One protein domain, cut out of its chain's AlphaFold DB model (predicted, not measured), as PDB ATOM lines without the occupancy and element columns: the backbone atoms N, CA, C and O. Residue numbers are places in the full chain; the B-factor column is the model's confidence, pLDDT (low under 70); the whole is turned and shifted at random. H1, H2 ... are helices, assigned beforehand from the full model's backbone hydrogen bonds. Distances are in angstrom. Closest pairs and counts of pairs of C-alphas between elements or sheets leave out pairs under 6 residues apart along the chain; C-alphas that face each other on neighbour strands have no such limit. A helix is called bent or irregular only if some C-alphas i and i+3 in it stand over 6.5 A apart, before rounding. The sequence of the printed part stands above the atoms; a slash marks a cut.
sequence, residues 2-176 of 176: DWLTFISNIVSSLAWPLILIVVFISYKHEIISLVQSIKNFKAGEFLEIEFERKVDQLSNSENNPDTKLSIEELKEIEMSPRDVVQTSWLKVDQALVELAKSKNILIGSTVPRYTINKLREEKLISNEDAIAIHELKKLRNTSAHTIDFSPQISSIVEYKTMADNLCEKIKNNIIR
ATOM      1  N   ASP A   2    -139.019 -83.761 501.560       78.19
ATOM      2  CA  ASP A   2    -138.392 -84.908 500.914       78.19
ATOM      3  C   ASP A   2    -137.018 -85.173 501.539       78.19
ATOM      4  O   ASP A   2    -136.214 -84.257 501.719       78.19
ATOM      5  N   TRP A   3    -136.748 -86.430 501.890       80.81
ATOM      6  CA  TRP A   3    -135.485 -86.868 502.502       80.81
ATOM      7  C   TRP A   3    -134.260 -86.450 501.667       80.81
ATOM      8  O   TRP A   3    -133.226 -86.046 502.199       80.81
ATOM      9  N   LEU A   4    -134.420 -86.446 500.342       82.44
ATOM     10  CA  LEU A   4    -133.429 -85.962 499.379       82.44
ATOM     11  C   LEU A   4    -133.146 -84.459 499.524       82.44
ATOM     12  O   LEU A   4    -131.992 -84.037 499.438       82.44
ATOM     13  N   THR A   5    -134.169 -83.647 499.798       80.44
ATOM     14  CA  THR A   5    -134.027 -82.195 499.985       80.44
ATOM     15  C   THR A   5    -133.243 -81.871 501.259       80.44
ATOM     16  O   THR A   5    -132.443 -80.939 501.275       80.44
ATOM     17  N   PHE A   6    -133.416 -82.667 502.318       79.94
ATOM     18  CA  PHE A   6    -132.658 -82.514 503.562       79.94
ATOM     19  C   PHE A   6    -131.163 -82.811 503.367       79.94
ATOM     20  O   PHE A   6    -130.319 -82.012 503.773       79.94
ATOM     21  N   ILE A   7    -130.831 -83.908 502.676       85.06
ATOM     22  CA  ILE A   7    -129.440 -84.270 502.359       85.06
ATOM     23  C   ILE A   7    -128.793 -83.213 501.456       85.06
ATOM     24  O   ILE A   7    -127.665 -82.800 501.717       85.06
ATOM     25  N   SER A   8    -129.511 -82.730 500.436       84.56
ATOM     26  CA  SER A   8    -129.005 -81.683 499.541       84.56
ATOM     27  C   SER A   8    -128.641 -80.410 500.303       84.56
ATOM     28  O   SER A   8    -127.564 -79.862 500.091       84.56
ATOM     29  N   ASN A   9    -129.497 -79.964 501.227       84.56
ATOM     30  CA  ASN A   9    -129.237 -78.755 502.009       84.56
ATOM     31  C   ASN A   9    -128.010 -78.912 502.920       84.56
ATOM     32  O   ASN A   9    -127.191 -78.000 502.996       84.56
ATOM     33  N   ILE A  10    -127.832 -80.078 503.550       86.00
ATOM     34  CA  ILE A  10    -126.652 -80.369 504.379       86.00
ATOM     35  C   ILE A  10    -125.374 -80.348 503.534       86.00
ATOM     36  O   ILE A  10    -124.407 -79.682 503.898       86.00
ATOM     37  N   VAL A  11    -125.364 -81.035 502.390       87.75
ATOM     38  CA  VAL A  11    -124.186 -81.084 501.511       87.75
ATOM     39  C   VAL A  11    -123.839 -79.692 500.992       87.75
ATOM     40  O   VAL A  11    -122.676 -79.302 501.046       87.75
ATOM     41  N   SER A  12    -124.827 -78.903 500.562       84.06
ATOM     42  CA  SER A  12    -124.598 -77.531 500.102       84.06
ATOM     43  C   SER A  12    -124.046 -76.621 501.204       84.06
ATOM     44  O   SER A  12    -123.183 -75.792 500.924       84.06
ATOM     45  N   SER A  13    -124.480 -76.791 502.457       88.00
ATOM     46  CA  SER A  13    -123.957 -76.017 503.592       88.00
ATOM     47  C   SER A  13    -122.555 -76.452 504.039       88.00
ATOM     48  O   SER A  13    -121.780 -75.605 504.478       88.00
ATOM     49  N   LEU A  14    -122.202 -77.739 503.921       90.69
ATOM     50  CA  LEU A  14    -120.882 -78.254 504.322       90.69
ATOM     51  C   LEU A  14    -119.830 -78.238 503.208       90.69
ATOM     52  O   LEU A  14    -118.638 -78.271 503.514       90.69
ATOM     53  N   ALA A  15    -120.237 -78.152 501.940       89.69
ATOM     54  CA  ALA A  15    -119.310 -78.138 500.813       89.69
ATOM     55  C   ALA A  15    -118.291 -76.994 500.924       89.69
ATOM     56  O   ALA A  15    -117.094 -77.218 500.767       89.69
ATOM     57  N   TRP A  16    -118.740 -75.781 501.258       87.19
ATOM     58  CA  TRP A  16    -117.861 -74.613 501.346       87.19
ATOM     59  C   TRP A  16    -116.846 -74.681 502.508       87.19
ATOM     60  O   TRP A  16    -115.651 -74.505 502.257       87.19
ATOM     61  N   PRO A  17    -117.248 -75.009 503.756       91.94
ATOM     62  CA  PRO A  17    -116.297 -75.262 504.840       91.94
ATOM     63  C   PRO A  17    -115.290 -76.371 504.522       91.94
ATOM     64  O   PRO A  17    -114.106 -76.230 504.820       91.94
ATOM     65  N   LEU A  18    -115.741 -77.464 503.898       94.25
ATOM     66  CA  LEU A  18    -114.875 -78.597 503.581       94.25
ATOM     67  C   LEU A  18    -113.820 -78.219 502.537       94.25
ATOM     68  O   LEU A  18    -112.648 -78.540 502.714       94.25
ATOM     69  N   ILE A  19    -114.212 -77.482 501.493       93.44
ATOM     70  CA  ILE A  19    -113.283 -76.964 500.480       93.44
ATOM     71  C   ILE A  19    -112.236 -76.054 501.129       93.44
ATOM     72  O   ILE A  19    -111.047 -76.231 500.874       93.44
ATOM     73  N   LEU A  20    -112.642 -75.131 502.010       92.56
ATOM     74  CA  LEU A  20    -111.702 -74.257 502.723       92.56
ATOM     75  C   LEU A  20    -110.690 -75.049 503.558       92.56
ATOM     76  O   LEU A  20    -109.498 -74.747 503.521       92.56
ATOM     77  N   ILE A  21    -111.142 -76.079 504.277       93.94
ATOM     78  CA  ILE A  21    -110.266 -76.945 505.074       93.94
ATOM     79  C   ILE A  21    -109.285 -77.702 504.171       93.94
ATOM     80  O   ILE A  21    -108.093 -77.749 504.470       93.94
ATOM     81  N   VAL A  22    -109.760 -78.264 503.058       94.31
ATOM     82  CA  VAL A  22    -108.919 -79.007 502.105       94.31
ATOM     83  C   VAL A  22    -107.861 -78.098 501.483       94.31
ATOM     84  O   VAL A  22    -106.691 -78.479 501.438       94.31
ATOM     85  N   VAL A  23    -108.236 -76.887 501.061       93.31
ATOM     86  CA  VAL A  23    -107.298 -75.883 500.534       93.31
ATOM     87  C   VAL A  23    -106.281 -75.501 501.607       93.31
ATOM     88  O   VAL A  23    -105.080 -75.548 501.353       93.31
ATOM     89  N   PHE A  24    -106.728 -75.191 502.826       92.56
ATOM     90  CA  PHE A  24    -105.824 -74.809 503.906       92.56
ATOM     91  C   PHE A  24    -104.828 -75.921 504.242       92.56
ATOM     92  O   PHE A  24    -103.643 -75.649 504.372       92.56
ATOM     93  N   ILE A  25    -105.268 -77.180 504.340       93.19
ATOM     94  CA  ILE A  25    -104.379 -78.314 504.637       93.19
ATOM     95  C   ILE A  25    -103.402 -78.575 503.487       93.19
ATOM     96  O   ILE A  25    -102.229 -78.836 503.758       93.19
ATOM     97  N   SER A  26    -103.868 -78.490 502.237       94.75
ATOM     98  CA  SER A  26    -103.043 -78.751 501.050       94.75
ATOM     99  C   SER A  26    -101.950 -77.704 500.866       94.75
ATOM    100  O   SER A  26    -100.853 -78.062 500.459       94.75
ATOM    101  N   TYR A  27    -102.234 -76.441 501.213       91.69
ATOM    102  CA  TYR A  27    -101.327 -75.309 500.991       91.69
ATOM    103  C   TYR A  27    -100.757 -74.689 502.275       91.69
ATOM    104  O   TYR A  27    -100.206 -73.585 502.254       91.69
ATOM    105  N   LYS A  28    -100.908 -75.343 503.436       90.00
ATOM    106  CA  LYS A  28    -100.479 -74.766 504.726       90.00
ATOM    107  C   LYS A  28     -98.996 -74.401 504.730       90.00
ATOM    108  O   LYS A  28     -98.614 -73.417 505.354       90.00
ATOM    109  N   HIS A  29     -98.164 -75.192 504.058       88.06
ATOM    110  CA  HIS A  29     -96.719 -74.995 504.049       88.06
ATOM    111  C   HIS A  29     -96.335 -73.779 503.201       88.06
ATOM    112  O   HIS A  29     -95.539 -72.950 503.639       88.06
ATOM    113  N   GLU A  30     -96.973 -73.614 502.049       88.94
ATOM    114  CA  GLU A  30     -96.815 -72.496 501.127       88.94
ATOM    115  C   GLU A  30     -97.314 -71.196 501.764       88.94
ATOM    116  O   GLU A  30     -96.611 -70.189 501.741       88.94
ATOM    117  N   ILE A  31     -98.484 -71.221 502.415       86.62
ATOM    118  CA  ILE A  31     -99.037 -70.060 503.127       86.62
ATOM    119  C   ILE A  31     -98.097 -69.623 504.259       86.62
ATOM    120  O   ILE A  31     -97.796 -68.437 504.384       86.62
ATOM    121  N   ILE A  32     -97.600 -70.566 505.069       87.00
ATOM    122  CA  ILE A  32     -96.651 -70.258 506.151       87.00
ATOM    123  C   ILE A  32     -95.354 -69.678 505.581       87.00
ATOM    124  O   ILE A  32     -94.858 -68.680 506.107       87.00
ATOM    125  N   SER A  33     -94.828 -70.256 504.498       84.31
ATOM    126  CA  SER A  33     -93.627 -69.751 503.829       84.31
ATOM    127  C   SER A  33     -93.824 -68.322 503.324       84.31
ATOM    128  O   SER A  33     -92.975 -67.472 503.569       84.31
ATOM    129  N   LEU A  34     -94.954 -68.019 502.682       84.88
ATOM    130  CA  LEU A  34     -95.260 -66.676 502.182       84.88
ATOM    131  C   LEU A  34     -95.364 -65.652 503.318       84.88
ATOM    132  O   LEU A  34     -94.816 -64.554 503.217       84.88
ATOM    133  N   VAL A  35     -96.008 -66.015 504.432       81.00
ATOM    134  CA  VAL A  35     -96.087 -65.153 505.623       81.00
ATOM    135  C   VAL A  35     -94.694 -64.887 506.203       81.00
ATOM    136  O   VAL A  35     -94.394 -63.754 506.584       81.00
ATOM    137  N   GLN A  36     -93.827 -65.902 506.249       75.19
ATOM    138  CA  GLN A  36     -92.441 -65.745 506.695       75.19
ATOM    139  C   GLN A  36     -91.636 -64.847 505.749       75.19
ATOM    140  O   GLN A  36     -90.946 -63.948 506.225       75.19
ATOM    141  N   SER A  37     -91.773 -65.014 504.431       73.31
ATOM    142  CA  SER A  37     -91.120 -64.156 503.437       73.31
ATOM    143  C   SER A  37     -91.543 -62.693 503.575       73.31
ATOM    144  O   SER A  37     -90.685 -61.818 503.617       73.31
ATOM    145  N   ILE A  38     -92.843 -62.416 503.747       73.38
ATOM    146  CA  ILE A  38     -93.352 -61.050 503.977       73.38
ATOM    147  C   ILE A  38     -92.786 -60.464 505.278       73.38
ATOM    148  O   ILE A  38     -92.428 -59.286 505.328       73.38
ATOM    149  N   LYS A  39     -92.702 -61.272 506.341       67.50
ATOM    150  CA  LYS A  39     -92.138 -60.841 507.625       67.50
ATOM    151  C   LYS A  39     -90.652 -60.496 507.501       67.50
ATOM    152  O   LYS A  39     -90.230 -59.480 508.045       67.50
ATOM    153  N   ASN A  40     -89.882 -61.319 506.791       66.56
ATOM    154  CA  ASN A  40     -88.451 -61.109 506.583       66.56
ATOM    155  C   ASN A  40     -88.183 -59.879 505.708       66.56
ATOM    156  O   ASN A  40     -87.315 -59.084 506.051       66.56
ATOM    157  N   PHE A  41     -88.975 -59.684 504.650       71.44
ATOM    158  CA  PHE A  41     -88.895 -58.509 503.782       71.44
ATOM    159  C   PHE A  41     -89.131 -57.210 504.563       71.44
ATOM    160  O   PHE A  41     -88.271 -56.335 504.591       71.44
ATOM    161  N   LYS A  42     -90.240 -57.131 505.314       67.50
ATOM    162  CA  LYS A  42     -90.544 -55.958 506.153       67.50
ATOM    163  C   LYS A  42     -89.495 -55.707 507.236       67.50
ATOM    164  O   LYS A  42     -89.240 -54.559 507.581       67.50
ATOM    165  N   ALA A  43     -88.923 -56.767 507.809       70.12
ATOM    166  CA  ALA A  43     -87.857 -56.634 508.796       70.12
ATOM    167  C   ALA A  43     -86.560 -56.102 508.165       70.12
ATOM    168  O   ALA A  43     -85.904 -55.267 508.780       70.12
ATOM    169  N   GLY A  44     -86.215 -56.546 506.952       70.38
ATOM    170  CA  GLY A  44     -85.067 -56.046 506.193       70.38
ATOM    171  C   GLY A  44     -85.193 -54.557 505.867       70.38
ATOM    172  O   GLY A  44     -84.341 -53.777 506.290       70.38
ATOM    173  N   GLU A  45     -86.299 -54.152 505.234       77.25
ATOM    174  CA  GLU A  45     -86.568 -52.743 504.893       77.25
ATOM    175  C   GLU A  45     -86.568 -51.835 506.130       77.25
ATOM    176  O   GLU A  45     -86.001 -50.746 506.115       77.25
ATOM    177  N   PHE A  46     -87.171 -52.281 507.240       77.50
ATOM    178  CA  PHE A  46     -87.191 -51.491 508.473       77.50
ATOM    179  C   PHE A  46     -85.783 -51.250 509.031       77.50
ATOM    180  O   PHE A  46     -85.487 -50.147 509.488       77.50
ATOM    181  N   LEU A  47     -84.916 -52.265 508.999       80.81
ATOM    182  CA  LEU A  47     -83.540 -52.145 509.483       80.81
ATOM    183  C   LEU A  47     -82.684 -51.252 508.578       80.81
ATOM    184  O   LEU A  47     -81.806 -50.555 509.084       80.81
ATOM    185  N   GLU A  48     -82.936 -51.255 507.270       82.19
ATOM    186  CA  GLU A  48     -82.288 -50.352 506.314       82.19
ATOM    187  C   GLU A  48     -82.688 -48.894 506.560       82.19
ATOM    188  O   GLU A  48     -81.825 -48.050 506.789       82.19
ATOM    189  N   ILE A  49     -83.990 -48.617 506.672       84.00
ATOM    190  CA  ILE A  49     -84.497 -47.278 507.011       84.00
ATOM    191  C   ILE A  49     -83.966 -46.825 508.379       84.00
ATOM    192  O   ILE A  49     -83.625 -45.658 508.576       84.00
ATOM    193  N   GLU A  50     -83.884 -47.731 509.362       84.00
ATOM    194  CA  GLU A  50     -83.314 -47.404 510.669       84.00
ATOM    195  C   GLU A  50     -81.820 -47.074 510.576       84.00
ATOM    196  O   GLU A  50     -81.359 -46.182 511.294       84.00
ATOM    197  N   PHE A  51     -81.077 -47.773 509.711       89.94
ATOM    198  CA  PHE A  51     -79.672 -47.492 509.437       89.94
ATOM    199  C   PHE A  51     -79.511 -46.084 508.859       89.94
ATOM    200  O   PHE A  51     -78.810 -45.275 509.465       89.94
ATOM    201  N   GLU A  52     -80.207 -45.768 507.766       87.75
ATOM    202  CA  GLU A  52     -80.135 -44.460 507.096       87.75
ATOM    203  C   GLU A  52     -80.502 -43.328 508.052       87.75
ATOM    204  O   GLU A  52     -79.710 -42.420 508.288       87.75
ATOM    205  N   ARG A  53     -81.640 -43.455 508.742       87.62
ATOM    206  CA  ARG A  53     -82.093 -42.458 509.720       87.62
ATOM    207  C   ARG A  53     -81.070 -42.223 510.830       87.62
ATOM    208  O   ARG A  53     -80.937 -41.106 511.324       87.62
ATOM    209  N   LYS A  54     -80.403 -43.275 511.310       85.88
ATOM    210  CA  LYS A  54     -79.386 -43.145 512.363       85.88
ATOM    211  C   LYS A  54     -78.101 -42.522 511.838       85.88
ATOM    212  O   LYS A  54     -77.493 -41.752 512.574       85.88
ATOM    213  N   VAL A  55     -77.704 -42.834 510.607       84.75
ATOM    214  CA  VAL A  55     -76.579 -42.166 509.948       84.75
ATOM    215  C   VAL A  55     -76.875 -40.673 509.816       84.75
ATOM    216  O   VAL A  55     -76.099 -39.883 510.342       84.75
ATOM    217  N   ASP A  56     -78.041 -40.295 509.289       84.19
ATOM    218  CA  ASP A  56     -78.450 -38.892 509.143       84.19
ATOM    219  C   ASP A  56     -78.457 -38.138 510.486       84.19
ATOM    220  O   ASP A  56     -78.115 -36.960 510.589       84.19
ATOM    221  N   GLN A  57     -78.867 -38.804 511.570       84.44
ATOM    222  CA  GLN A  57     -78.857 -38.201 512.907       84.44
ATOM    223  C   GLN A  57     -77.440 -37.941 513.429       84.44
ATOM    224  O   GLN A  57     -77.210 -36.938 514.113       84.44
ATOM    225  N   LEU A  58     -76.501 -38.834 513.124       80.38
ATOM    226  CA  LEU A  58     -75.103 -38.686 513.514       80.38
ATOM    227  C   LEU A  58     -74.388 -37.652 512.636       80.38
ATOM    228  O   LEU A  58     -73.658 -36.825 513.176       80.38
ATOM    229  N   SER A  59     -74.651 -37.629 511.324       75.38
ATOM    230  CA  SER A  59     -74.045 -36.662 510.396       75.38
ATOM    231  C   SER A  59     -74.487 -35.236 510.680       75.38
ATOM    232  O   SER A  59     -73.661 -34.338 510.674       75.38
ATOM    233  N   ASN A  60     -75.753 -35.008 511.032       71.44
ATOM    234  CA  ASN A  60     -76.211 -33.669 511.419       71.44
ATOM    235  C   ASN A  60     -75.620 -33.174 512.755       71.44
ATOM    236  O   ASN A  60     -75.693 -31.982 513.055       71.44
ATOM    237  N   SER A  61     -75.059 -34.072 513.572       61.72
ATOM    238  CA  SER A  61     -74.467 -33.732 514.872       61.72
ATOM    239  C   SER A  61     -72.970 -33.404 514.784       61.72
ATOM    240  O   SER A  61     -72.449 -32.697 515.647       61.72
ATOM    241  N   GLU A  62     -72.274 -33.880 513.749       58.16
ATOM    242  CA  GLU A  62     -70.863 -33.587 513.487       58.16
ATOM    243  C   GLU A  62     -70.735 -32.770 512.192       58.16
ATOM    244  O   GLU A  62     -71.184 -33.209 511.143       58.16
ATOM    245  N   ASN A  63     -70.096 -31.592 512.223       54.75
ATOM    246  CA  ASN A  63     -69.759 -30.841 511.000       54.75
ATOM    247  C   ASN A  63     -68.757 -31.654 510.163       54.75
ATOM    248  O   ASN A  63     -67.542 -31.495 510.304       54.75
ATOM    249  N   ASN A  64     -69.267 -32.572 509.346       55.84
ATOM    250  CA  ASN A  64     -68.458 -33.497 508.578       55.84
ATOM    251  C   ASN A  64     -67.859 -32.745 507.377       55.84
ATOM    252  O   ASN A  64     -68.606 -32.096 506.643       55.84
ATOM    253  N   PRO A  65     -66.534 -32.778 507.160       53.56
ATOM    254  CA  PRO A  65     -65.953 -32.187 505.964       53.56
ATOM    255  C   PRO A  65     -66.459 -32.924 504.718       53.56
ATOM    256  O   PRO A  65     -66.511 -34.157 504.712       53.56
ATOM    257  N   ASP A  66     -66.791 -32.164 503.667       55.22
ATOM    258  CA  ASP A  66     -67.129 -32.671 502.330       55.22
ATOM    259  C   ASP A  66     -65.991 -33.561 501.817       55.22
ATOM    260  O   ASP A  66     -65.012 -33.107 501.211       55.22
ATOM    261  N   THR A  67     -66.097 -34.854 502.093       61.94
ATOM    262  CA  THR A  67     -65.108 -35.831 501.666       61.94
ATOM    263  C   THR A  67     -65.454 -36.205 500.236       61.94
ATOM    264  O   THR A  67     -66.381 -36.968 499.977       61.94
ATOM    265  N   LYS A  68     -64.731 -35.616 499.278       65.81
ATOM    266  CA  LYS A  68     -64.846 -35.994 497.867       65.81
ATOM    267  C   LYS A  68     -64.279 -37.396 497.682       65.81
ATOM    268  O   LYS A  68     -63.064 -37.565 497.652       65.81
ATOM    269  N   LEU A  69     -65.169 -38.373 497.560       75.06
ATOM    270  CA  LEU A  69     -64.816 -39.747 497.219       75.06
ATOM    271  C   LEU A  69     -64.461 -39.875 495.736       75.06
ATOM    272  O   LEU A  69     -65.025 -39.180 494.884       75.06
ATOM    273  N   SER A  70     -63.542 -40.789 495.432       81.81
ATOM    274  CA  SER A  70     -63.229 -41.177 494.059       81.81
ATOM    275  C   SER A  70     -64.367 -41.984 493.432       81.81
ATOM    276  O   SER A  70     -65.170 -42.618 494.118       81.81
ATOM    277  N   ILE A  71     -64.405 -42.024 492.100       79.50
ATOM    278  CA  ILE A  71     -65.376 -42.830 491.341       79.50
ATOM    279  C   ILE A  71     -65.228 -44.321 491.683       79.50
ATOM    280  O   ILE A  71     -66.215 -45.049 491.746       79.50
ATOM    281  N   GLU A  72     -64.001 -44.776 491.921       81.69
ATOM    282  CA  GLU A  72     -63.691 -46.148 492.323       81.69
ATOM    283  C   GLU A  72     -64.285 -46.485 493.696       81.69
ATOM    284  O   GLU A  72     -64.862 -47.557 493.850       81.69
ATOM    285  N   GLU A  73     -64.224 -45.556 494.655       81.88
ATOM    286  CA  GLU A  73     -64.802 -45.740 495.994       81.88
ATOM    287  C   GLU A  73     -66.334 -45.797 495.932       81.88
ATOM    288  O   GLU A  73     -66.959 -46.606 496.614       81.88
ATOM    289  N   LEU A  74     -66.959 -44.987 495.072       85.75
ATOM    290  CA  LEU A  74     -68.408 -45.040 494.858       85.75
ATOM    291  C   LEU A  74     -68.847 -46.369 494.226       85.75
ATOM    292  O   LEU A  74     -69.856 -46.937 494.640       85.75
ATOM    293  N   LYS A  75     -68.070 -46.900 493.273       86.44
ATOM    294  CA  LYS A  75     -68.326 -48.222 492.677       86.44
ATOM    295  C   LYS A  75     -68.154 -49.360 493.678       86.44
ATOM    296  O   LYS A  75     -68.901 -50.331 493.623       86.44
ATOM    297  N   GLU A  76     -67.174 -49.265 494.574       87.44
ATOM    298  CA  GLU A  76     -66.973 -50.247 495.645       87.44
ATOM    299  C   GLU A  76     -68.173 -50.283 496.601       87.44
ATOM    300  O   GLU A  76     -68.667 -51.363 496.939       87.44
ATOM    301  N   ILE A  77     -68.685 -49.103 496.972       89.50
ATOM    302  CA  ILE A  77     -69.892 -48.955 497.794       89.50
ATOM    303  C   ILE A  77     -71.108 -49.561 497.097       89.50
ATOM    304  O   ILE A  77     -71.863 -50.291 497.732       89.50
ATOM    305  N   GLU A  78     -71.290 -49.288 495.806       87.62
ATOM    306  CA  GLU A  78     -72.408 -49.824 495.026       87.62
ATOM    307  C   GLU A  78     -72.335 -51.354 494.892       87.62
ATOM    308  O   GLU A  78     -73.350 -52.041 494.964       87.62
ATOM    309  N   MET A  79     -71.127 -51.905 494.743       89.06
ATOM    310  CA  MET A  79     -70.921 -53.345 494.589       89.06
ATOM    311  C   MET A  79     -71.061 -54.113 495.911       89.06
ATOM    312  O   MET A  79     -71.525 -55.254 495.913       89.06
ATOM    313  N   SER A  80     -70.631 -53.519 497.028       89.56
ATOM    314  CA  SER A  80     -70.518 -54.216 498.315       89.56
ATOM    315  C   SER A  80     -70.732 -53.287 499.526       89.56
ATOM    316  O   SER A  80     -69.839 -53.109 500.359       89.56
ATOM    317  N   PRO A  81     -71.938 -52.714 499.708       91.25
ATOM    318  CA  PRO A  81     -72.189 -51.709 500.749       91.25
ATOM    319  C   PRO A  81     -71.934 -52.250 502.162       91.25
ATOM    320  O   PRO A  81     -71.387 -51.567 503.030       91.25
ATOM    321  N   ARG A  82     -72.280 -53.522 502.390       92.50
ATOM    322  CA  ARG A  82     -72.022 -54.228 503.650       92.50
ATOM    323  C   ARG A  82     -70.530 -54.325 503.956       92.50
ATOM    324  O   ARG A  82     -70.138 -54.128 505.106       92.50
ATOM    325  N   ASP A  83     -69.720 -54.650 502.958       92.56
ATOM    326  CA  ASP A  83     -68.289 -54.864 503.150       92.56
ATOM    327  C   ASP A  83     -67.594 -53.544 503.462       92.56
ATOM    328  O   ASP A  83     -66.757 -53.506 504.365       92.56
ATOM    329  N   VAL A  84     -68.024 -52.444 502.833       93.75
ATOM    330  CA  VAL A  84     -67.555 -51.090 503.162       93.75
ATOM    331  C   VAL A  84     -67.883 -50.729 504.613       93.75
ATOM    332  O   VAL A  84     -66.992 -50.335 505.363       93.75
ATOM    333  N   VAL A  85     -69.124 -50.936 505.072       94.19
ATOM    334  CA  VAL A  85     -69.497 -50.689 506.483       94.19
ATOM    335  C   VAL A  85     -68.633 -51.514 507.442       94.19
ATOM    336  O   VAL A  85     -68.139 -51.003 508.452       94.19
ATOM    337  N   GLN A  86     -68.421 -52.797 507.139       92.56
ATOM    338  CA  GLN A  86     -67.629 -53.681 507.992       92.56
ATOM    339  C   GLN A  86     -66.148 -53.301 508.027       92.56
ATOM    340  O   GLN A  86     -65.558 -53.279 509.109       92.56
ATOM    341  N   THR A  87     -65.549 -52.995 506.878       92.75
ATOM    342  CA  THR A  87     -64.132 -52.617 506.781       92.75
ATOM    343  C   THR A  87     -63.867 -51.240 507.378       92.75
ATOM    344  O   THR A  87     -62.874 -51.078 508.089       92.75
ATOM    345  N   SER A  88     -64.767 -50.273 507.199       93.38
ATOM    346  CA  SER A  88     -64.691 -48.975 507.879       93.38
ATOM    347  C   SER A  88     -64.737 -49.122 509.402       93.38
ATOM    348  O   SER A  88     -63.894 -48.559 510.098       93.38
ATOM    349  N   TRP A  89     -65.655 -49.936 509.940       93.81
ATOM    350  CA  TRP A  89     -65.692 -50.217 511.381       93.81
ATOM    351  C   TRP A  89     -64.435 -50.942 511.874       93.81
ATOM    352  O   TRP A  89     -63.940 -50.653 512.963       93.81
ATOM    353  N   LEU A  90     -63.903 -51.878 511.084       91.81
ATOM    354  CA  LEU A  90     -62.718 -52.649 511.456       91.81
ATOM    355  C   LEU A  90     -61.511 -51.742 511.729       91.81
ATOM    356  O   LEU A  90     -60.783 -51.989 512.688       91.81
ATOM    357  N   LYS A  91     -61.332 -50.671 510.946       92.44
ATOM    358  CA  LYS A  91     -60.275 -49.670 511.179       92.44
ATOM    359  C   LYS A  91     -60.416 -48.996 512.547       92.44
ATOM    360  O   LYS A  91     -59.429 -48.857 513.266       92.44
ATOM    361  N   VAL A  92     -61.641 -48.620 512.926       92.31
ATOM    362  CA  VAL A  92     -61.940 -48.024 514.241       92.31
ATOM    363  C   VAL A  92     -61.641 -49.021 515.361       92.31
ATOM    364  O   VAL A  92     -60.979 -48.672 516.336       92.31
ATOM    365  N   ASP A  93     -62.091 -50.270 515.219       91.00
ATOM    366  CA  ASP A  93     -61.871 -51.324 516.215       91.00
ATOM    367  C   ASP A  93     -60.372 -51.605 516.414       91.00
ATOM    368  O   ASP A  93     -59.895 -51.668 517.546       91.00
ATOM    369  N   GLN A  94     -59.605 -51.677 515.322       90.19
ATOM    370  CA  GLN A  94     -58.149 -51.819 515.364       90.19
ATOM    371  C   GLN A  94     -57.477 -50.635 516.066       90.19
ATOM    372  O   GLN A  94     -56.672 -50.855 516.971       90.19
ATOM    373  N   ALA A  95     -57.855 -49.397 515.733       90.81
ATOM    374  CA  ALA A  95     -57.312 -48.203 516.380       90.81
ATOM    375  C   ALA A  95     -57.598 -48.182 517.896       90.81
ATOM    376  O   ALA A  95     -56.724 -47.838 518.692       90.81
ATOM    377  N   LEU A  96     -58.793 -48.610 518.325       90.31
ATOM    378  CA  LEU A  96     -59.136 -48.743 519.747       90.31
ATOM    379  C   LEU A  96     -58.289 -49.808 520.448       90.31
ATOM    380  O   LEU A  96     -57.839 -49.600 521.578       90.31
ATOM    381  N   VAL A  97     -58.074 -50.952 519.792       88.19
ATOM    382  CA  VAL A  97     -57.228 -52.027 520.319       88.19
ATOM    383  C   VAL A  97     -55.782 -51.555 520.462       88.19
ATOM    384  O   VAL A  97     -55.146 -51.828 521.479       88.19
ATOM    385  N   GLU A  98     -55.254 -50.837 519.476       89.19
ATOM    386  CA  GLU A  98     -53.902 -50.277 519.518       89.19
ATOM    387  C   GLU A  98     -53.746 -49.232 520.626       89.19
ATOM    388  O   GLU A  98     -52.787 -49.306 521.396       89.19
ATOM    389  N   LEU A  99     -54.716 -48.325 520.780       89.00
ATOM    390  CA  LEU A  99     -54.729 -47.335 521.859       89.00
ATOM    391  C   LEU A  99     -54.773 -47.990 523.243       89.00
ATOM    392  O   LEU A  99     -54.036 -47.610 524.151       89.00
ATOM    393  N   ALA A 100     -55.616 -49.004 523.425       88.38
ATOM    394  CA  ALA A 100     -55.673 -49.713 524.694       88.38
ATOM    395  C   ALA A 100     -54.366 -50.482 524.976       88.38
ATOM    396  O   ALA A 100     -53.884 -50.461 526.110       88.38
ATOM    397  N   LYS A 101     -53.735 -51.087 523.956       87.69
ATOM    398  CA  LYS A 101     -52.426 -51.751 524.096       87.69
ATOM    399  C   LYS A 101     -51.327 -50.764 524.476       87.69
ATOM    400  O   LYS A 101     -50.562 -51.054 525.391       87.69
ATOM    401  N   SER A 102     -51.260 -49.602 523.822       88.19
ATOM    402  CA  SER A 102     -50.222 -48.598 524.090       88.19
ATOM    403  C   SER A 102     -50.285 -48.047 525.518       88.19
ATOM    404  O   SER A 102     -49.262 -47.664 526.082       88.19
ATOM    405  N   LYS A 103     -51.470 -48.074 526.139       86.19
ATOM    406  CA  LYS A 103     -51.696 -47.649 527.528       86.19
ATOM    407  C   LYS A 103     -51.785 -48.819 528.523       86.19
ATOM    408  O   LYS A 103     -52.233 -48.628 529.649       86.19
ATOM    409  N   ASN A 104     -51.338 -50.024 528.141       85.25
ATOM    410  CA  ASN A 104     -51.339 -51.241 528.973       85.25
ATOM    411  C   ASN A 104     -52.719 -51.615 529.555       85.25
ATOM    412  O   ASN A 104     -52.833 -52.196 530.637       85.25
ATOM    413  N   ILE A 105     -53.794 -51.296 528.837       84.00
ATOM    414  CA  ILE A 105     -55.153 -51.677 529.209       84.00
ATOM    415  C   ILE A 105     -55.412 -53.096 528.699       84.00
ATOM    416  O   ILE A 105     -55.272 -53.375 527.513       84.00
ATOM    417  N   LEU A 106     -55.821 -54.003 529.593       75.12
ATOM    418  CA  LEU A 106     -56.216 -55.361 529.218       75.12
ATOM    419  C   LEU A 106     -57.444 -55.330 528.297       75.12
ATOM    420  O   LEU A 106     -58.476 -54.746 528.636       75.12
ATOM    421  N   ILE A 107     -57.329 -55.995 527.149       70.81
ATOM    422  CA  ILE A 107     -58.361 -56.049 526.110       70.81
ATOM    423  C   ILE A 107     -58.698 -57.508 525.821       70.81
ATOM    424  O   ILE A 107     -57.803 -58.334 525.657       70.81
ATOM    425  N   GLY A 108     -59.994 -57.816 525.746       63.94
ATOM    426  CA  GLY A 108     -60.479 -59.059 525.142       63.94
ATOM    427  C   GLY A 108     -60.479 -58.990 523.608       63.94
ATOM    428  O   GLY A 108     -60.228 -57.937 523.028       63.94
ATOM    429  N   SER A 109     -60.808 -60.100 522.944       56.38
ATOM    430  CA  SER A 109     -60.746 -60.290 521.479       56.38
ATOM    431  C   SER A 109     -61.669 -59.400 520.628       56.38
ATOM    432  O   SER A 109     -61.492 -59.319 519.421       56.38
ATOM    433  N   THR A 110     -62.645 -58.731 521.234       60.62
ATOM    434  CA  THR A 110     -63.508 -57.713 520.607       60.62
ATOM    435  C   THR A 110     -63.698 -56.626 521.632       60.62
ATOM    436  O   THR A 110     -64.133 -56.996 522.722       60.62
ATOM    437  N   VAL A 111     -63.426 -55.352 521.313       66.12
ATOM    438  CA  VAL A 111     -63.432 -54.229 522.271       66.12
ATOM    439  C   VAL A 111     -64.711 -54.278 523.125       66.12
ATOM    440  O   VAL A 111     -65.805 -53.910 522.660       66.12
ATOM    441  N   PRO A 112     -64.633 -54.811 524.363       67.88
ATOM    442  CA  PRO A 112     -65.802 -54.942 525.211       67.88
ATOM    443  C   PRO A 112     -66.271 -53.538 525.589       67.88
ATOM    444  O   PRO A 112     -65.461 -52.615 525.666       67.88
ATOM    445  N   ARG A 113     -67.566 -53.355 525.894       72.06
ATOM    446  CA  ARG A 113     -68.068 -52.070 526.438       72.06
ATOM    447  C   ARG A 113     -67.211 -51.568 527.607       72.06
ATOM    448  O   ARG A 113     -67.023 -50.368 527.763       72.06
ATOM    449  N   TYR A 114     -66.660 -52.503 528.379       76.56
ATOM    450  CA  TYR A 114     -65.706 -52.235 529.445       76.56
ATOM    451  C   TYR A 114     -64.462 -51.463 528.974       76.56
ATOM    452  O   TYR A 114     -64.083 -50.494 529.620       76.56
ATOM    453  N   THR A 115     -63.859 -51.825 527.838       80.75
ATOM    454  CA  THR A 115     -62.671 -51.130 527.317       80.75
ATOM    455  C   THR A 115     -62.995 -49.702 526.893       80.75
ATOM    456  O   THR A 115     -62.233 -48.809 527.234       80.75
ATOM    457  N   ILE A 116     -64.131 -49.455 526.233       84.88
ATOM    458  CA  ILE A 116     -64.547 -48.086 525.864       84.88
ATOM    459  C   ILE A 116     -64.753 -47.236 527.125       84.88
ATOM    460  O   ILE A 116     -64.240 -46.123 527.211       84.88
ATOM    461  N   ASN A 117     -65.448 -47.775 528.132       84.88
ATOM    462  CA  ASN A 117     -65.650 -47.072 529.400       84.88
ATOM    463  C   ASN A 117     -64.323 -46.764 530.098       84.88
ATOM    464  O   ASN A 117     -64.142 -45.650 530.574       84.88
ATOM    465  N   LYS A 118     -63.386 -47.716 530.102       85.69
ATOM    466  CA  LYS A 118     -62.066 -47.528 530.700       85.69
ATOM    467  C   LYS A 118     -61.228 -46.495 529.942       85.69
ATOM    468  O   LYS A 118     -60.648 -45.620 530.565       85.69
ATOM    469  N   LEU A 119     -61.218 -46.530 528.607       86.94
ATOM    470  CA  LEU A 119     -60.555 -45.509 527.782       86.94
ATOM    471  C   LEU A 119     -61.112 -44.105 528.066       86.94
ATOM    472  O   LEU A 119     -60.360 -43.135 528.114       86.94
ATOM    473  N   ARG A 120     -62.421 -44.002 528.293       89.44
ATOM    474  CA  ARG A 120     -63.096 -42.754 528.663       89.44
ATOM    475  C   ARG A 120     -62.750 -42.296 530.085       89.44
ATOM    476  O   ARG A 120     -62.512 -41.113 530.297       89.44
ATOM    477  N   GLU A 121     -62.704 -43.211 531.055       86.75
ATOM    478  CA  GLU A 121     -62.294 -42.925 532.443       86.75
ATOM    479  C   GLU A 121     -60.852 -42.404 532.516       86.75
ATOM    480  O   GLU A 121     -60.584 -41.421 533.205       86.75
ATOM    481  N   GLU A 122     -59.956 -42.990 531.721       85.88
ATOM    482  CA  GLU A 122     -58.563 -42.554 531.553       85.88
ATOM    483  C   GLU A 122     -58.427 -41.278 530.692       85.88
ATOM    484  O   GLU A 122     -57.318 -40.825 530.417       85.88
ATOM    485  N   LYS A 123     -59.547 -40.679 530.251       87.12
ATOM    486  CA  LYS A 123     -59.611 -39.478 529.392       87.12
ATOM    487  C   LYS A 123     -58.852 -39.615 528.063       87.12
ATOM    488  O   LYS A 123     -58.437 -38.616 527.479       87.12
ATOM    489  N   LEU A 124     -58.688 -40.844 527.573       87.00
ATOM    490  CA  LEU A 124     -58.052 -41.150 526.286       87.00
ATOM    491  C   LEU A 124     -59.009 -40.967 525.103       87.00
ATOM    492  O   LEU A 124     -58.567 -40.870 523.962       87.00
ATOM    493  N   ILE A 125     -60.312 -40.938 525.374       89.44
ATOM    494  CA  ILE A 125     -61.379 -40.590 524.432       89.44
ATOM    495  C   ILE A 125     -62.389 -39.686 525.144       89.44
ATOM    496  O   ILE A 125     -62.550 -39.780 526.367       89.44
ATOM    497  N   SER A 126     -63.067 -38.813 524.398       88.69
ATOM    498  CA  SER A 126     -64.122 -37.956 524.952       88.69
ATOM    499  C   SER A 126     -65.421 -38.736 525.212       88.69
ATOM    500  O   SER A 126     -65.575 -39.892 524.800       88.69
ATOM    501  N   ASN A 127     -66.373 -38.122 525.924       87.56
ATOM    502  CA  ASN A 127     -67.698 -38.726 526.115       87.56
ATOM    503  C   ASN A 127     -68.441 -38.833 524.781       87.56
ATOM    504  O   ASN A 127     -69.127 -39.821 524.530       87.56
ATOM    505  N   GLU A 128     -68.268 -37.823 523.936       87.44
ATOM    506  CA  GLU A 128     -68.830 -37.711 522.600       87.44
ATOM    507  C   GLU A 128     -68.285 -38.831 521.704       87.44
ATOM    508  O   GLU A 128     -69.065 -39.575 521.111       87.44
ATOM    509  N   ASP A 129     -66.964 -39.053 521.708       88.44
ATOM    510  CA  ASP A 129     -66.337 -40.145 520.952       88.44
ATOM    511  C   ASP A 129     -66.822 -41.515 521.446       88.44
ATOM    512  O   ASP A 129     -67.106 -42.405 520.647       88.44
ATOM    513  N   ALA A 130     -66.975 -41.707 522.762       88.75
ATOM    514  CA  ALA A 130     -67.495 -42.957 523.319       88.75
ATOM    515  C   ALA A 130     -68.937 -43.255 522.863       88.75
ATOM    516  O   ALA A 130     -69.275 -44.418 522.609       88.75
ATOM    517  N   ILE A 131     -69.778 -42.221 522.743       89.44
ATOM    518  CA  ILE A 131     -71.135 -42.330 522.191       89.44
ATOM    519  C   ILE A 131     -71.064 -42.665 520.697       89.44
ATOM    520  O   ILE A 131     -71.701 -43.629 520.269       89.44
ATOM    521  N   ALA A 132     -70.241 -41.950 519.925       89.19
ATOM    522  CA  ALA A 132     -70.066 -42.187 518.492       89.19
ATOM    523  C   ALA A 132     -69.589 -43.622 518.197       89.19
ATOM    524  O   ALA A 132     -70.173 -44.312 517.361       89.19
ATOM    525  N   ILE A 133     -68.604 -44.130 518.952       90.94
ATOM    526  CA  ILE A 133     -68.132 -45.524 518.872       90.94
ATOM    527  C   ILE A 133     -69.298 -46.501 519.089       90.94
ATOM    528  O   ILE A 133     -69.433 -47.494 518.372       90.94
ATOM    529  N   HIS A 134     -70.145 -46.255 520.093       90.12
ATOM    530  CA  HIS A 134     -71.267 -47.144 520.401       90.12
ATOM    531  C   HIS A 134     -72.318 -47.166 519.292       90.12
ATOM    532  O   HIS A 134     -72.788 -48.247 518.923       90.12
ATOM    533  N   GLU A 135     -72.664 -46.002 518.747       90.12
ATOM    534  CA  GLU A 135     -73.655 -45.890 517.679       90.12
ATOM    535  C   GLU A 135     -73.139 -46.468 516.354       90.12
ATOM    536  O   GLU A 135     -73.838 -47.268 515.728       90.12
ATOM    537  N   LEU A 136     -71.882 -46.210 515.977       91.06
ATOM    538  CA  LEU A 136     -71.265 -46.817 514.790       91.06
ATOM    539  C   LEU A 136     -71.175 -48.346 514.897       91.06
ATOM    540  O   LEU A 136     -71.405 -49.050 513.907       91.06
ATOM    541  N   LYS A 137     -70.926 -48.883 516.100       90.69
ATOM    542  CA  LYS A 137     -70.969 -50.330 516.359       90.69
ATOM    543  C   LYS A 137     -72.367 -50.904 516.150       90.69
ATOM    544  O   LYS A 137     -72.510 -51.994 515.595       90.69
ATOM    545  N   LYS A 138     -73.405 -50.203 516.621       90.31
ATOM    546  CA  LYS A 138     -74.800 -50.619 516.408       90.31
ATOM    547  C   LYS A 138     -75.143 -50.623 514.925       90.31
ATOM    548  O   LYS A 138     -75.675 -51.621 514.464       90.31
ATOM    549  N   LEU A 139     -74.790 -49.566 514.198       91.19
ATOM    550  CA  LEU A 139     -75.004 -49.451 512.753       91.19
ATOM    551  C   LEU A 139     -74.309 -50.575 511.975       91.19
ATOM    552  O   LEU A 139     -74.937 -51.227 511.139       91.19
ATOM    553  N   ARG A 140     -73.058 -50.903 512.325       91.44
ATOM    554  CA  ARG A 140     -72.364 -52.075 511.770       91.44
ATOM    555  C   ARG A 140     -73.131 -53.365 512.044       91.44
ATOM    556  O   ARG A 140     -73.267 -54.197 511.152       91.44
ATOM    557  N   ASN A 141     -73.639 -53.553 513.261       89.69
ATOM    558  CA  ASN A 141     -74.427 -54.742 513.587       89.69
ATOM    559  C   ASN A 141     -75.750 -54.786 512.813       89.69
ATOM    560  O   ASN A 141     -76.114 -55.857 512.340       89.69
ATOM    561  N   THR A 142     -76.426 -53.649 512.630       87.25
ATOM    562  CA  THR A 142     -77.610 -53.546 511.769       87.25
ATOM    563  C   THR A 142     -77.274 -54.026 510.362       87.25
ATOM    564  O   THR A 142     -77.898 -54.976 509.902       87.25
ATOM    565  N   SER A 143     -76.207 -53.499 509.744       89.62
ATOM    566  CA  SER A 143     -75.782 -53.941 508.408       89.62
ATOM    567  C   SER A 143     -75.548 -55.451 508.330       89.62
ATOM    568  O   SER A 143     -75.940 -56.080 507.357       89.62
ATOM    569  N   ALA A 144     -74.968 -56.056 509.375       86.44
ATOM    570  CA  ALA A 144     -74.672 -57.485 509.428       86.44
ATOM    571  C   ALA A 144     -75.931 -58.360 509.557       86.44
ATOM    572  O   ALA A 144     -75.936 -59.483 509.056       86.44
ATOM    573  N   HIS A 145     -76.984 -57.861 510.205       80.69
ATOM    574  CA  HIS A 145     -78.220 -58.602 510.464       80.69
ATOM    575  C   HIS A 145     -79.342 -58.329 509.451       80.69
ATOM    576  O   HIS A 145     -80.280 -59.122 509.381       80.69
ATOM    577  N   THR A 146     -79.250 -57.260 508.656       83.56
ATOM    578  CA  THR A 146     -80.198 -56.979 507.570       83.56
ATOM    579  C   THR A 146     -80.020 -57.983 506.433       83.56
ATOM    580  O   THR A 146     -78.906 -58.191 505.944       83.56
ATOM    581  N   ILE A 147     -81.116 -58.614 506.012       78.38
ATOM    582  CA  ILE A 147     -81.175 -59.470 504.818       78.38
ATOM    583  C   ILE A 147     -81.206 -58.543 503.596       78.38
ATOM    584  O   ILE A 147     -81.944 -57.568 503.627       78.38
ATOM    585  N   ASP A 148     -80.389 -58.819 502.574       80.88
ATOM    586  CA  ASP A 148     -80.296 -58.010 501.342       80.88
ATOM    587  C   ASP A 148     -80.024 -56.510 501.574       80.88
ATOM    588  O   ASP A 148     -80.577 -55.650 500.905       80.88
ATOM    589  N   PHE A 149     -79.147 -56.201 502.539       85.44
ATOM    590  CA  PHE A 149     -78.723 -54.836 502.891       85.44
ATOM    591  C   PHE A 149     -78.297 -54.004 501.667       85.44
ATOM    592  O   PHE A 149     -77.219 -54.250 501.117       85.44
ATOM    593  N   SER A 150     -79.108 -53.009 501.299       86.94
ATOM    594  CA  SER A 150     -78.895 -52.159 500.122       86.94
ATOM    595  C   SER A 150     -79.292 -50.686 500.368       86.94
ATOM    596  O   SER A 150     -80.020 -50.114 499.554       86.94
ATOM    597  N   PRO A 151     -78.796 -50.046 501.446       86.81
ATOM    598  CA  PRO A 151     -79.131 -48.654 501.764       86.81
ATOM    599  C   PRO A 151     -78.646 -47.671 500.694       86.81
ATOM    600  O   PRO A 151     -77.794 -47.991 499.856       86.81
ATOM    601  N   GLN A 152     -79.110 -46.424 500.791       87.56
ATOM    602  CA  GLN A 152     -78.621 -45.317 499.976       87.56
ATOM    603  C   GLN A 152     -77.091 -45.196 500.041       87.56
ATOM    604  O   GLN A 152     -76.475 -45.216 501.112       87.56
ATOM    605  N   ILE A 153     -76.479 -44.973 498.873       87.81
ATOM    606  CA  ILE A 153     -75.030 -44.766 498.738       87.81
ATOM    607  C   ILE A 153     -74.565 -43.629 499.656       87.81
ATOM    608  O   ILE A 153     -73.555 -43.778 500.340       87.81
ATOM    609  N   SER A 154     -75.322 -42.527 499.738       87.06
ATOM    610  CA  SER A 154     -75.015 -41.390 500.617       87.06
ATOM    611  C   SER A 154     -74.871 -41.799 502.084       87.06
ATOM    612  O   SER A 154     -73.907 -41.403 502.732       87.06
ATOM    613  N   SER A 155     -75.750 -42.660 502.596       87.88
ATOM    614  CA  SER A 155     -75.683 -43.122 503.985       87.88
ATOM    615  C   SER A 155     -74.467 -44.022 504.239       87.88
ATOM    616  O   SER A 155     -73.867 -43.969 505.314       87.88
ATOM    617  N   ILE A 156     -74.035 -44.819 503.256       91.19
ATOM    618  CA  ILE A 156     -72.779 -45.582 503.371       91.19
ATOM    619  C   ILE A 156     -71.565 -44.650 503.373       91.19
ATOM    620  O   ILE A 156     -70.647 -44.829 504.176       91.19
ATOM    621  N   VAL A 157     -71.570 -43.639 502.503       90.06
ATOM    622  CA  VAL A 157     -70.523 -42.611 502.432       90.06
ATOM    623  C   VAL A 157     -70.395 -41.868 503.760       90.06
ATOM    624  O   VAL A 157     -69.290 -41.731 504.290       90.06
ATOM    625  N   GLU A 158     -71.513 -41.427 504.327       90.12
ATOM    626  CA  GLU A 158     -71.549 -40.734 505.613       90.12
ATOM    627  C   GLU A 158     -71.040 -41.629 506.745       90.12
ATOM    628  O   GLU A 158     -70.170 -41.209 507.513       90.12
ATOM    629  N   TYR A 159     -71.498 -42.885 506.801       92.75
ATOM    630  CA  TYR A 159     -71.005 -43.868 507.765       92.75
ATOM    631  C   TYR A 159     -69.484 -44.048 507.670       92.75
ATOM    632  O   TYR A 159     -68.779 -43.966 508.680       92.75
ATOM    633  N   LYS A 160     -68.967 -44.274 506.454       92.62
ATOM    634  CA  LYS A 160     -67.531 -44.431 506.195       92.62
ATOM    635  C   LYS A 160     -66.760 -43.200 506.660       92.62
ATOM    636  O   LYS A 160     -65.743 -43.349 507.330       92.62
ATOM    637  N   THR A 161     -67.257 -42.009 506.344       90.88
ATOM    638  CA  THR A 161     -66.607 -40.741 506.694       90.88
ATOM    639  C   THR A 161     -66.532 -40.550 508.209       90.88
ATOM    640  O   THR A 161     -65.467 -40.231 508.732       90.88
ATOM    641  N   MET A 162     -67.616 -40.823 508.943       90.50
ATOM    642  CA  MET A 162     -67.606 -40.775 510.414       90.50
ATOM    643  C   MET A 162     -66.626 -41.787 511.012       90.50
ATOM    644  O   MET A 162     -65.872 -41.457 511.927       90.50
ATOM    645  N   ALA A 163     -66.615 -43.016 510.490       92.38
ATOM    646  CA  ALA A 163     -65.704 -44.057 510.949       92.38
ATOM    647  C   ALA A 163     -64.233 -43.690 510.689       92.38
ATOM    648  O   ALA A 163     -63.405 -43.818 511.592       92.38
ATOM    649  N   ASP A 164     -63.907 -43.186 509.496       91.69
ATOM    650  CA  ASP A 164     -62.554 -42.742 509.151       91.69
ATOM    651  C   ASP A 164     -62.129 -41.551 510.044       91.69
ATOM    652  O   ASP A 164     -61.049 -41.583 510.637       91.69
ATOM    653  N   ASN A 165     -63.001 -40.557 510.258       90.69
ATOM    654  CA  ASN A 165     -62.722 -39.414 511.138       90.69
ATOM    655  C   ASN A 165     -62.479 -39.830 512.594       90.69
ATOM    656  O   ASN A 165     -61.540 -39.359 513.242       90.69
ATOM    657  N   LEU A 166     -63.309 -40.730 513.120       90.56
ATOM    658  CA  LEU A 166     -63.156 -41.265 514.467       90.56
ATOM    659  C   LEU A 166     -61.870 -42.092 514.605       90.56
ATOM    660  O   LEU A 166     -61.159 -41.966 515.601       90.56
ATOM    661  N   CYS A 167     -61.540 -42.901 513.597       91.94
ATOM    662  CA  CYS A 167     -60.291 -43.653 513.539       91.94
ATOM    663  C   CYS A 167     -59.074 -42.719 513.633       91.94
ATOM    664  O   CYS A 167     -58.176 -42.958 514.443       91.94
ATOM    665  N   GLU A 168     -59.051 -41.631 512.862       91.06
ATOM    666  CA  GLU A 168     -57.953 -40.658 512.904       91.06
ATOM    667  C   GLU A 168     -57.875 -39.921 514.251       91.06
ATOM    668  O   GLU A 168     -56.787 -39.783 514.817       91.06
ATOM    669  N   LYS A 169     -59.017 -39.536 514.845       89.88
ATOM    670  CA  LYS A 169     -59.059 -38.989 516.217       89.88
ATOM    671  C   LYS A 169     -58.427 -39.952 517.233       89.88
ATOM    672  O   LYS A 169     -57.611 -39.526 518.049       89.88
ATOM    673  N   ILE A 170     -58.762 -41.244 517.169       90.00
ATOM    674  CA  ILE A 170     -58.239 -42.270 518.088       90.00
ATOM    675  C   ILE A 170     -56.733 -42.470 517.890       90.00
ATOM    676  O   ILE A 170     -55.989 -42.485 518.871       90.00
ATOM    677  N   LYS A 171     -56.263 -42.574 516.640       90.00
ATOM    678  CA  LYS A 171     -54.830 -42.725 516.330       90.00
ATOM    679  C   LYS A 171     -53.994 -41.555 516.841       90.00
ATOM    680  O   LYS A 171     -52.909 -41.770 517.378       90.00
ATOM    681  N   ASN A 172     -54.508 -40.329 516.755       89.12
ATOM    682  CA  ASN A 172     -53.821 -39.148 517.287       89.12
ATOM    683  C   ASN A 172     -53.570 -39.235 518.805       89.12
ATOM    684  O   ASN A 172     -52.569 -38.710 519.293       89.12
ATOM    685  N   ASN A 173     -54.423 -39.944 519.551       84.56
ATOM    686  CA  ASN A 173     -54.240 -40.170 520.989       84.56
ATOM    687  C   ASN A 173     -53.226 -41.282 521.314       84.56
ATOM    688  O   ASN A 173     -52.818 -41.407 522.467       84.56
ATOM    689  N   ILE A 174     -52.796 -42.076 520.327       83.75
ATOM    690  CA  ILE A 174     -51.726 -43.075 520.491       83.75
ATOM    691  C   ILE A 174     -50.353 -42.393 520.517       83.75
ATOM    692  O   ILE A 174     -49.471 -42.812 521.262       83.75
ATOM    693  N   ILE A 175     -50.177 -41.349 519.699       74.50
ATOM    694  CA  ILE A 175     -48.905 -40.631 519.518       74.50
ATOM    695  C   ILE A 175     -48.608 -39.691 520.707       74.50
ATOM    696  O   ILE A 175     -47.454 -39.326 520.927       74.50
ATOM    697  N   ARG A 176     -49.636 -39.317 521.482       60.66
ATOM    698  CA  ARG A 176     -49.533 -38.524 522.719       60.66
ATOM    699  C   ARG A 176     -49.251 -39.380 523.954       60.66
ATOM    700  O   ARG A 176     -48.438 -38.924 524.781       60.66
TER     701      ARG A 176
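What this domain is: This is residues 2 to 176 of the 176 residues of an uncharacterized protein of Acinetobacter johnsonii (UniProt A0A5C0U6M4). A long bent helix, H1, runs into a compact helical body, where H1b packs on H5 and H6; residues 2 to 39 stick out free. H3, H5 and H6 form an up-and-down bundle, each running against the one before, with H2 and H4 near opposite ends. The printed part has 175 residues with six named helices, H1 to H6, and no named strand: all helix, extended, radius of gyration of the C-alphas 26.9 A, spans 102 by 40 by 25 A.

How they stand to each other: Start at H1, residues 3 to 59, one helix by its hydrogen bonds but bent: C-alphas 26 and 29 are 7.9 A apart, and arms H1a, residues 3 to 26, and H1b, residues 29 to 59, stand at a steep tilt of 44 degrees. H1a is irregular, C-alphas 13 and 16 being 6.6 A apart. With residues 47 to 58 alone, H1b touches H5, residues 127 to 145, opposite ways at a shallow tilt of 25 degrees; the closest C-alphas, of Phe 51 and Leu 139, are 6.1 A apart. H3, residues 81 to 102, touches H6, residues 153 to 175, the same way at a shallow 11 degrees, closest at the C-alphas of Val 92 and Cys 167, 4.7 A. H2, residues 71 to 79, touches residues 153 to 157 of H6 alone, closest at the C-alphas of Ile 77 and Ile 153, 6.7 A. H4, residues 113 to 121, makes a hairpin with H5, closest at the C-alphas of Ile 116 and Ala 130, 6.4 A. Every O i to N i+4 pair is within hydrogen-bond range in H1b, H2, H4 and H5, against 18 of 20 in H1a, 17 of 18 in H3 and 16 of 19 in H6.

Where its parts are: Find C-alpha 3 at (-135.485, -86.868, 502.502); H1a runs 33.5 A from there, and H1b 45.0 A. H3 spans 32.2 A, H5 27.4 A and H6 33.6 A, ending at C-alpha 175 at (-48.905, -40.631, 519.518).

The domain as a whole: The C-alphas farthest apart, of Asp 2 and Arg 176, are 102.6 A apart. The printed part has no cut; the link from H1 to H2 is long. Look for pLDDT under 70 in 17 residues, among them 61 to 68.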